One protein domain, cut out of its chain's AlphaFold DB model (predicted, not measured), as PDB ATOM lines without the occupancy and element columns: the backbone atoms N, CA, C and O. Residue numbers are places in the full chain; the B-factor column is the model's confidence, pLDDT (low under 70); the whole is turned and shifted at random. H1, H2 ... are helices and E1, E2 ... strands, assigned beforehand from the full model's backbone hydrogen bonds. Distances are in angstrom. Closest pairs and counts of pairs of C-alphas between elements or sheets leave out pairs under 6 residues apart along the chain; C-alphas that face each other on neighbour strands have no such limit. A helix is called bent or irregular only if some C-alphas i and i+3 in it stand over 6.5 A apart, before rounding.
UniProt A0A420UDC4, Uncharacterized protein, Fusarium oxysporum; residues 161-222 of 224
ATOM      1  N   ARG A 161     -10.584 -18.657  -9.150       81.62
ATOM      2  CA  ARG A 161     -10.756 -19.677  -8.115       81.62
ATOM      3  C   ARG A 161     -10.873 -19.058  -6.725       81.62
ATOM      4  O   ARG A 161     -11.769 -19.435  -5.981       81.62
ATOM      5  N   TRP A 162     -10.049 -18.060  -6.403       83.81
ATOM      6  CA  TRP A 162     -10.178 -17.336  -5.139       83.81
ATOM      7  C   TRP A 162     -11.527 -16.629  -5.011       83.81
ATOM      8  O   TRP A 162     -12.188 -16.752  -3.985       83.81
ATOM      9  N   ARG A 163     -11.978 -15.931  -6.063       86.19
ATOM     10  CA  ARG A 163     -13.281 -15.246  -6.050       86.19
ATOM     11  C   ARG A 163     -14.444 -16.204  -5.782       86.19
ATOM     12  O   ARG A 163     -15.357 -15.848  -5.042       86.19
ATOM     13  N   GLU A 164     -14.395 -17.402  -6.359       85.44
ATOM     14  CA  GLU A 164     -15.365 -18.471  -6.097       85.44
ATOM     15  C   GLU A 164     -15.311 -18.937  -4.632       85.44
ATOM     16  O   GLU A 164     -16.333 -18.914  -3.949       85.44
ATOM     17  N   LEU A 165     -14.123 -19.301  -4.134       82.25
ATOM     18  CA  LEU A 165     -13.928 -19.798  -2.765       82.25
ATOM     19  C   LEU A 165     -14.341 -18.767  -1.708       82.25
ATOM     20  O   LEU A 165     -15.092 -19.091  -0.788       82.25
ATOM     21  N   LYS A 166     -13.911 -17.512  -1.877       84.19
ATOM     22  CA  LYS A 166     -14.302 -16.384  -1.027       84.19
ATOM     23  C   LYS A 166     -15.820 -16.206  -1.022       84.19
ATOM     24  O   LYS A 166     -16.413 -16.132   0.045       84.19
ATOM     25  N   GLY A 167     -16.457 -16.179  -2.196       87.44
ATOM     26  CA  GLY A 167     -17.905 -15.993  -2.299       87.44
ATOM     27  C   GLY A 167     -18.705 -17.110  -1.623       87.44
ATOM     28  O   GLY A 167     -19.683 -16.832  -0.934       87.44
ATOM     29  N   LEU A 168     -18.272 -18.365  -1.770       86.50
ATOM     30  CA  LEU A 168     -18.898 -19.508  -1.102       86.50
ATOM     31  C   LEU A 168     -18.737 -19.441   0.417       86.50
ATOM     32  O   LEU A 168     -19.702 -19.689   1.136       86.50
ATOM     33  N   PHE A 169     -17.552 -19.067   0.904       83.69
ATOM     34  CA  PHE A 169     -17.323 -18.868   2.332       83.69
ATOM     35  C   PHE A 169     -18.202 -17.745   2.903       83.69
ATOM     36  O   PHE A 169     -18.863 -17.942   3.921       83.69
ATOM     37  N   GLU A 170     -18.242 -16.577   2.255       88.50
ATOM     38  CA  GLU A 170     -19.054 -15.440   2.712       88.50
ATOM     39  C   GLU A 170     -20.552 -15.791   2.694       88.50
ATOM     40  O   GLU A 170     -21.292 -15.419   3.602       88.50
ATOM     41  N   ALA A 171     -21.000 -16.577   1.707       90.19
ATOM     42  CA  ALA A 171     -22.369 -17.085   1.650       90.19
ATOM     43  C   ALA A 171     -22.678 -18.134   2.733       90.19
ATOM     44  O   ALA A 171     -23.805 -18.177   3.221       90.19
ATOM     45  N   ALA A 172     -21.708 -18.981   3.094       89.50
ATOM     46  CA  ALA A 172     -21.863 -20.005   4.127       89.50
ATOM     47  C   ALA A 172     -21.830 -19.420   5.546       89.50
ATOM     48  O   ALA A 172     -22.547 -19.896   6.419       89.50
ATOM     49  N   SER A 173     -21.007 -18.397   5.776       87.44
ATOM     50  CA  SER A 173     -20.760 -17.812   7.102       87.44
ATOM     51  C   SER A 173     -21.559 -16.540   7.397       87.44
ATOM     52  O   SER A 173     -21.557 -16.052   8.525       87.44
ATOM     53  N   GLY A 174     -22.147 -15.917   6.368       87.50
ATOM     54  CA  GLY A 174     -22.755 -14.584   6.462       87.50
ATOM     55  C   GLY A 174     -21.762 -13.454   6.780       87.50
ATOM     56  O   GLY A 174     -22.173 -12.301   6.908       87.50
ATOM     57  N   SER A 175     -20.468 -13.762   6.900       84.06
ATOM     58  CA  SER A 175     -19.413 -12.835   7.300       84.06
ATOM     59  C   SER A 175     -18.536 -12.493   6.109       84.06
ATOM     60  O   SER A 175     -18.226 -13.357   5.289       84.06
ATOM     61  N   LYS A 176     -18.120 -11.228   6.006       83.06
ATOM     62  CA  LYS A 176     -17.174 -10.812   4.969       83.06
ATOM     63  C   LYS A 176     -15.773 -11.293   5.318       83.06
ATOM     64  O   LYS A 176     -15.392 -11.332   6.485       83.06
ATOM     65  N   TRP A 177     -14.998 -11.628   4.298       76.12
ATOM     66  CA  TRP A 177     -13.581 -11.894   4.489       76.12
ATOM     67  C   TRP A 177     -12.809 -10.571   4.607       76.12
ATOM     68  O   TRP A 177     -12.893  -9.722   3.719       76.12
ATOM     69  N   GLU A 178     -12.060 -10.422   5.702       74.62
ATOM     70  CA  GLU A 178     -11.295  -9.213   6.064       74.62
ATOM     71  C   GLU A 178      -9.778  -9.474   6.175       74.62
ATOM     72  O   GLU A 178      -9.024  -8.610   6.615       74.62
ATOM     73  N   GLY A 179      -9.318 -10.675   5.807       66.88
ATOM     74  CA  GLY A 179      -7.910 -11.058   5.913       66.88
ATOM     75  C   GLY A 179      -6.993 -10.234   4.998       66.88
ATOM     76  O   GLY A 179      -7.378  -9.811   3.912       66.88
ATOM     77  N   ASN A 180      -5.744 -10.029   5.422       64.12
ATOM     78  CA  ASN A 180      -4.707  -9.405   4.589       64.12
ATOM     79  C   ASN A 180      -3.765 -10.448   3.943       64.12
ATOM     80  O   ASN A 180      -3.104 -10.146   2.944       64.12
ATOM     81  N   GLY A 181      -3.719 -11.681   4.465       61.28
ATOM     82  CA  GLY A 181      -2.889 -12.787   3.967       61.28
ATOM     83  C   GLY A 181      -3.416 -13.442   2.683       61.28
ATOM     84  O   GLY A 181      -4.600 -13.341   2.363       61.28
ATOM     85  N   GLU A 182      -2.527 -14.067   1.899       58.00
ATOM     86  CA  GLU A 182      -2.947 -15.012   0.848       58.00
ATOM     87  C   GLU A 182      -3.581 -16.241   1.509       58.00
ATOM     88  O   GLU A 182      -3.032 -16.735   2.495       58.00
ATOM     89  N   PRO A 183      -4.708 -16.759   0.997       62.25
ATOM     90  CA  PRO A 183      -5.198 -18.059   1.435       62.25
ATOM     91  C   PRO A 183      -4.120 -19.116   1.173       62.25
ATOM     92  O   PRO A 183      -3.615 -19.262   0.054       62.25
ATOM     93  N   VAL A 184      -3.758 -19.863   2.210       56.34
ATOM     94  CA  VAL A 184      -2.752 -20.920   2.106       56.34
ATOM     95  C   VAL A 184      -3.473 -22.245   1.887       56.34
ATOM     96  O   VAL A 184      -4.284 -22.650   2.706       56.34
ATOM     97  N   GLY A 185      -3.166 -22.948   0.798       56.28
ATOM     98  CA  GLY A 185      -3.571 -24.343   0.626       56.28
ATOM     99  C   GLY A 185      -5.016 -24.552   0.171       56.28
ATOM    100  O   GLY A 185      -5.954 -24.430   0.957       56.28
ATOM    101  N   VAL A 186      -5.196 -24.979  -1.081       53.00
ATOM    102  CA  VAL A 186      -6.295 -25.892  -1.441       53.00
ATOM    103  C   VAL A 186      -5.661 -27.247  -1.688       53.00
ATOM    104  O   VAL A 186      -5.035 -27.461  -2.721       53.00
ATOM    105  N   PHE A 187      -5.798 -28.167  -0.741       58.84
ATOM    106  CA  PHE A 187      -5.226 -29.501  -0.900       58.84
ATOM    107  C   PHE A 187      -6.194 -30.331  -1.732       58.84
ATOM    108  O   PHE A 187      -7.188 -30.827  -1.211       58.84
ATOM    109  N   GLU A 188      -5.949 -30.460  -3.033       48.56
ATOM    110  CA  GLU A 188      -6.863 -31.193  -3.922       48.56
ATOM    111  C   GLU A 188      -7.019 -32.669  -3.518       48.56
ATOM    112  O   GLU A 188      -8.079 -33.255  -3.732       48.56
ATOM    113  N   GLN A 189      -6.003 -33.244  -2.866       50.81
ATOM    114  CA  GLN A 189      -6.008 -34.635  -2.402       50.81
ATOM    115  C   GLN A 189      -6.701 -34.829  -1.041       50.81
ATOM    116  O   GLN A 189      -7.315 -35.873  -0.832       50.81
ATOM    117  N   ASP A 190      -6.682 -33.819  -0.162       49.62
ATOM    118  CA  ASP A 190      -7.184 -33.916   1.221       49.62
ATOM    119  C   ASP A 190      -8.339 -32.938   1.558       49.62
ATOM    120  O   ASP A 190      -8.866 -32.937   2.666       49.62
ATOM    121  N   GLN A 191      -8.803 -32.149   0.585       64.31
ATOM    122  CA  GLN A 191      -9.992 -31.278   0.637       64.31
ATOM    123  C   GLN A 191     -10.026 -30.229   1.764       64.31
ATOM    124  O   GLN A 191     -11.108 -29.791   2.158       64.31
ATOM    125  N   TYR A 192      -8.876 -29.772   2.264       68.25
ATOM    126  CA  TYR A 192      -8.841 -28.663   3.222       68.25
ATOM    127  C   TYR A 192      -8.588 -27.321   2.534       68.25
ATOM    128  O   TYR A 192      -7.916 -27.235   1.504       68.25
ATOM    129  N   PHE A 193      -9.134 -26.273   3.145       72.25
ATOM    130  CA  PHE A 193      -8.905 -24.886   2.777       72.25
ATOM    131  C   PHE A 193      -8.577 -24.097   4.040       72.25
ATOM    132  O   PHE A 193      -9.392 -24.076   4.966       72.25
ATOM    133  N   LEU A 194      -7.393 -23.482   4.099       76.25
ATOM    134  CA  LEU A 194      -7.017 -22.640   5.231       76.25
ATOM    135  C   LEU A 194      -7.293 -21.175   4.893       76.25
ATOM    136  O   LEU A 194      -6.733 -20.601   3.958       76.25
ATOM    137  N   LEU A 195      -8.169 -20.574   5.691       74.00
ATOM    138  CA  LEU A 195      -8.528 -19.168   5.593       74.00
ATOM    139  C   LEU A 195      -8.075 -18.433   6.844       74.00
ATOM    140  O   LEU A 195      -8.476 -18.776   7.956       74.00
ATOM    141  N   GLU A 196      -7.273 -17.395   6.643       75.69
ATOM    142  CA  GLU A 196      -6.937 -16.439   7.690       75.69
ATOM    143  C   GLU A 196      -8.034 -15.371   7.795       75.69
ATOM    144  O   GLU A 196      -8.508 -14.846   6.779       75.69
ATOM    145  N   PHE A 197      -8.423 -15.046   9.029       71.81
ATOM    146  CA  PHE A 197      -9.432 -14.037   9.347       71.81
ATOM    147  C   PHE A 197      -8.873 -12.944  10.244       71.81
ATOM    148  O   PHE A 197      -7.875 -13.133  10.939       71.81
ATOM    149  N   SER A 198      -9.574 -11.810  10.236       73.38
ATOM    150  CA  SER A 198      -9.368 -10.739  11.203       73.38
ATOM    151  C   SER A 198      -9.457 -11.304  12.637       73.38
ATOM    152  O   SER A 198     -10.358 -12.102  12.926       73.38
ATOM    153  N   PRO A 199      -8.564 -10.881  13.553       75.44
ATOM    154  CA  PRO A 199      -8.643 -11.234  14.972       75.44
ATOM    155  C   PRO A 199      -9.946 -10.792  15.657       75.44
ATOM    156  O   PRO A 199     -10.276 -11.291  16.732       75.44
ATOM    157  N   GLU A 200     -10.681  -9.855  15.057       80.94
ATOM    158  CA  GLU A 200     -11.938  -9.314  15.572       80.94
ATOM    159  C   GLU A 200     -13.147 -10.215  15.255       80.94
ATOM    160  O   GLU A 200     -14.194 -10.093  15.900       80.94
ATOM    161  N   LEU A 201     -13.022 -11.148  14.302       80.62
ATOM    162  CA  LEU A 201     -14.088 -12.091  13.971       80.62
ATOM    163  C   LEU A 201     -14.298 -13.100  15.111       80.62
ATOM    164  O   LEU A 201     -13.428 -13.910  15.436       80.62
ATOM    165  N   ASN A 202     -15.504 -13.123  15.681       84.25
ATOM    166  CA  ASN A 202     -15.867 -14.101  16.705       84.25
ATOM    167  C   ASN A 202     -16.144 -15.484  16.090       84.25
ATOM    168  O   ASN A 202     -17.295 -15.863  15.875       84.25
ATOM    169  N   LEU A 203     -15.083 -16.265  15.869       84.38
ATOM    170  CA  LEU A 203     -15.166 -17.620  15.309       84.38
ATOM    171  C   LEU A 203     -16.066 -18.566  16.119       84.38
ATOM    172  O   LEU A 203     -16.654 -19.482  15.555       84.38
ATOM    173  N   LYS A 204     -16.206 -18.354  17.433       86.06
ATOM    174  CA  LYS A 204     -17.041 -19.205  18.295       86.06
ATOM    175  C   LYS A 204     -18.537 -18.978  18.072       86.06
ATOM    176  O   LYS A 204     -19.319 -19.906  18.254       86.06
ATOM    177  N   ALA A 205     -18.930 -17.751  17.740       87.56
ATOM    178  CA  ALA A 205     -20.319 -17.389  17.463       87.56
ATOM    179  C   ALA A 205     -20.661 -17.446  15.966       87.56
ATOM    180  O   ALA A 205     -21.790 -17.135  15.595       87.56
ATOM    181  N   LEU A 206     -19.697 -17.807  15.115       86.31
ATOM    182  CA  LEU A 206     -19.896 -17.885  13.678       86.31
ATOM    183  C   LEU A 206     -20.841 -19.043  13.344       86.31
ATOM    184  O   LEU A 206     -20.502 -20.213  13.524       86.31
ATOM    185  N   GLU A 207     -22.023 -18.717  12.835       89.31
ATOM    186  CA  GLU A 207     -22.907 -19.707  12.229       89.31
ATOM    187  C   GLU A 207     -22.404 -20.041  10.824       89.31
ATOM    188  O   GLU A 207     -22.008 -19.155  10.066       89.31
ATOM    189  N   PHE A 208     -22.390 -21.330  10.479       88.31
ATOM    190  CA  PHE A 208     -21.825 -21.794   9.217       88.31
ATOM    191  C   PHE A 208     -22.748 -22.807   8.537       88.31
ATOM    192  O   PHE A 208     -22.924 -23.932   9.007       88.31
ATOM    193  N   ASP A 209     -23.327 -22.421   7.402       89.81
ATOM    194  CA  ASP A 209     -24.174 -23.281   6.580       89.81
ATOM    195  C   ASP A 209     -23.321 -24.104   5.602       89.81
ATOM    196  O   ASP A 209     -23.054 -23.711   4.461       89.81
ATOM    197  N   ALA A 210     -22.919 -25.296   6.047       86.44
ATOM    198  CA  ALA A 210     -22.128 -26.226   5.243       86.44
ATOM    199  C   ALA A 210     -22.816 -26.647   3.926       86.44
ATOM    200  O   ALA A 210     -22.129 -27.045   2.983       86.44
ATOM    201  N   SER A 211     -24.147 -26.527   3.809       87.56
ATOM    202  CA  SER A 211     -24.861 -26.876   2.571       87.56
ATOM    203  C   SER A 211     -24.478 -25.971   1.395       87.56
ATOM    204  O   SER A 211     -24.538 -26.391   0.237       87.56
ATOM    205  N   LYS A 212     -24.001 -24.752   1.675       86.88
ATOM    206  CA  LYS A 212     -23.525 -23.804   0.660       86.88
ATOM    207  C   LYS A 212     -22.197 -24.212   0.025       86.88
ATOM    208  O   LYS A 212     -21.881 -23.717  -1.050       86.88
ATOM    209  N   LEU A 213     -21.445 -25.130   0.637       81.50
ATOM    210  CA  LEU A 213     -20.153 -25.601   0.125       81.50
ATOM    211  C   LEU A 213     -20.256 -26.851  -0.758       81.50
ATOM    212  O   LEU A 213     -19.253 -27.284  -1.322       81.50
ATOM    213  N   VAL A 214     -21.449 -27.437  -0.914       77.00
ATOM    214  CA  VAL A 214     -21.647 -28.703  -1.647       77.00
ATOM    215  C   VAL A 214     -21.134 -28.631  -3.094       77.00
ATOM    216  O   VAL A 214     -20.616 -29.618  -3.615       77.00
ATOM    217  N   SER A 215     -21.209 -27.458  -3.731       71.56
ATOM    218  CA  SER A 215     -20.695 -27.235  -5.089       71.56
ATOM    219  C   SER A 215     -19.184 -27.455  -5.215       71.56
ATOM    220  O   SER A 215     -18.739 -27.913  -6.266       71.56
ATOM    221  N   LEU A 216     -18.397 -27.217  -4.155       69.25
ATOM    222  CA  LEU A 216     -16.956 -27.490  -4.167       69.25
ATOM    223  C   LEU A 216     -16.695 -28.980  -4.355       69.25
ATOM    224  O   LEU A 216     -15.902 -29.361  -5.212       69.25
ATOM    225  N   PHE A 217     -17.422 -29.824  -3.622       60.69
ATOM    226  CA  PHE A 217     -17.261 -31.277  -3.664       60.69
ATOM    227  C   PHE A 217     -17.648 -31.895  -5.016       60.69
ATOM    228  O   PHE A 217     -17.114 -32.941  -5.384       60.69
ATOM    229  N   LEU A 218     -18.558 -31.264  -5.766       55.50
ATOM    230  CA  LEU A 218     -18.948 -31.714  -7.106       55.50
ATOM    231  C   LEU A 218     -17.885 -31.379  -8.157       55.50
ATOM    232  O   LEU A 218     -17.599 -32.216  -9.010       55.50
ATOM    233  N   SER A 219     -17.257 -30.205  -8.066       52.84
ATOM    234  CA  SER A 219     -16.200 -29.779  -8.992       52.84
ATOM    235  C   SER A 219     -14.930 -30.631  -8.876       52.84
ATOM    236  O   SER A 219     -14.294 -30.911  -9.886       52.84
ATOM    237  N   PHE A 220     -14.593 -31.118  -7.675       50.12
ATOM    238  CA  PHE A 220     -13.429 -31.997  -7.476       50.12
ATOM    239  C   PHE A 220     -13.602 -33.406  -8.070       50.12
ATOM    240  O   PHE A 220     -12.615 -34.056  -8.394       50.12
ATOM    241  N   LYS A 221     -14.838 -33.891  -8.266       42.94
ATOM    242  CA  LYS A 221     -15.089 -35.212  -8.877       42.94
ATOM    243  C   LYS A 221     -14.930 -35.239 -10.400       42.94
ATOM    244  O   LYS A 221     -14.925 -36.320 -10.971       42.94
ATOM    245  N   VAL A 222     -14.841 -34.084 -11.059       35.72
ATOM    246  CA  VAL A 222     -14.756 -33.992 -12.531       35.72
ATOM    247  C   VAL A 222     -13.303 -34.075 -13.028       35.72
ATOM    248  O   VAL A 222     -13.068 -34.161 -14.232       35.72
TER     249      VAL A 222
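This is residues 161 to 222 of the 224 residues of an uncharacterized protein of Fusarium oxysporum (UniProt A0A420UDC4). Two helices, H1 and H2, lie partly side by side and run opposite ways, joined by a long run of loop that goes out from the end of H1 and comes back to the start of H2. On its way this run doubles back on itself, where the short strand E1 pairs antiparallel with residues 193 to 194. The printed part has 62 residues, with two named helices and one named strand in the order H1, E1, H2; the class is mostly helix, though under half of the residues are in named elements. The whole is compact, with a radius of gyration of the C-alphas of 12.0 A, and elongated, with spans of 37 by 24 by 19 A.

H1 is residues 161 to 173, 18.3 A from C-alpha 161 at (-10.756, -19.677, -8.115) to C-alpha 173. E1 is residues 184 to 186, with C-alpha 184 at (-2.752, -20.920, 2.106). H2 is residues 210 to 220, 16.5 A long, and ends with C-alpha 220 at (-13.429, -31.997, -7.476). H2 is irregular: C-alphas 212 and 215 are 7.3 A apart.

H1 touches H2 with residues 168 to 172 alone; the closest C-alphas, those of Ala 172 and Lys 212, are 5.4 A apart. The two helices stand at a shallow tilt of 24 degrees, opposite ways. E1 pairs with no named strand. H1 and E1 are apart, and so are E1 and H2. In H1 every O i to N i+4 pair is within hydrogen-bond range; in H2 it is 3 of 7, beside 6 of 8 O i to N i+3 pairs.

The two farthest C-alphas, those of Glu 200 and Val 222, are 37.5 A apart. The printed part has no cut. The link from H1 to E1 is short, with 10 residues; the link from E1 to H2 is long, with 23. The mean pLDDT of the printed part is 73.8, and residues 179 to 192 and 216 to 222 are under 70.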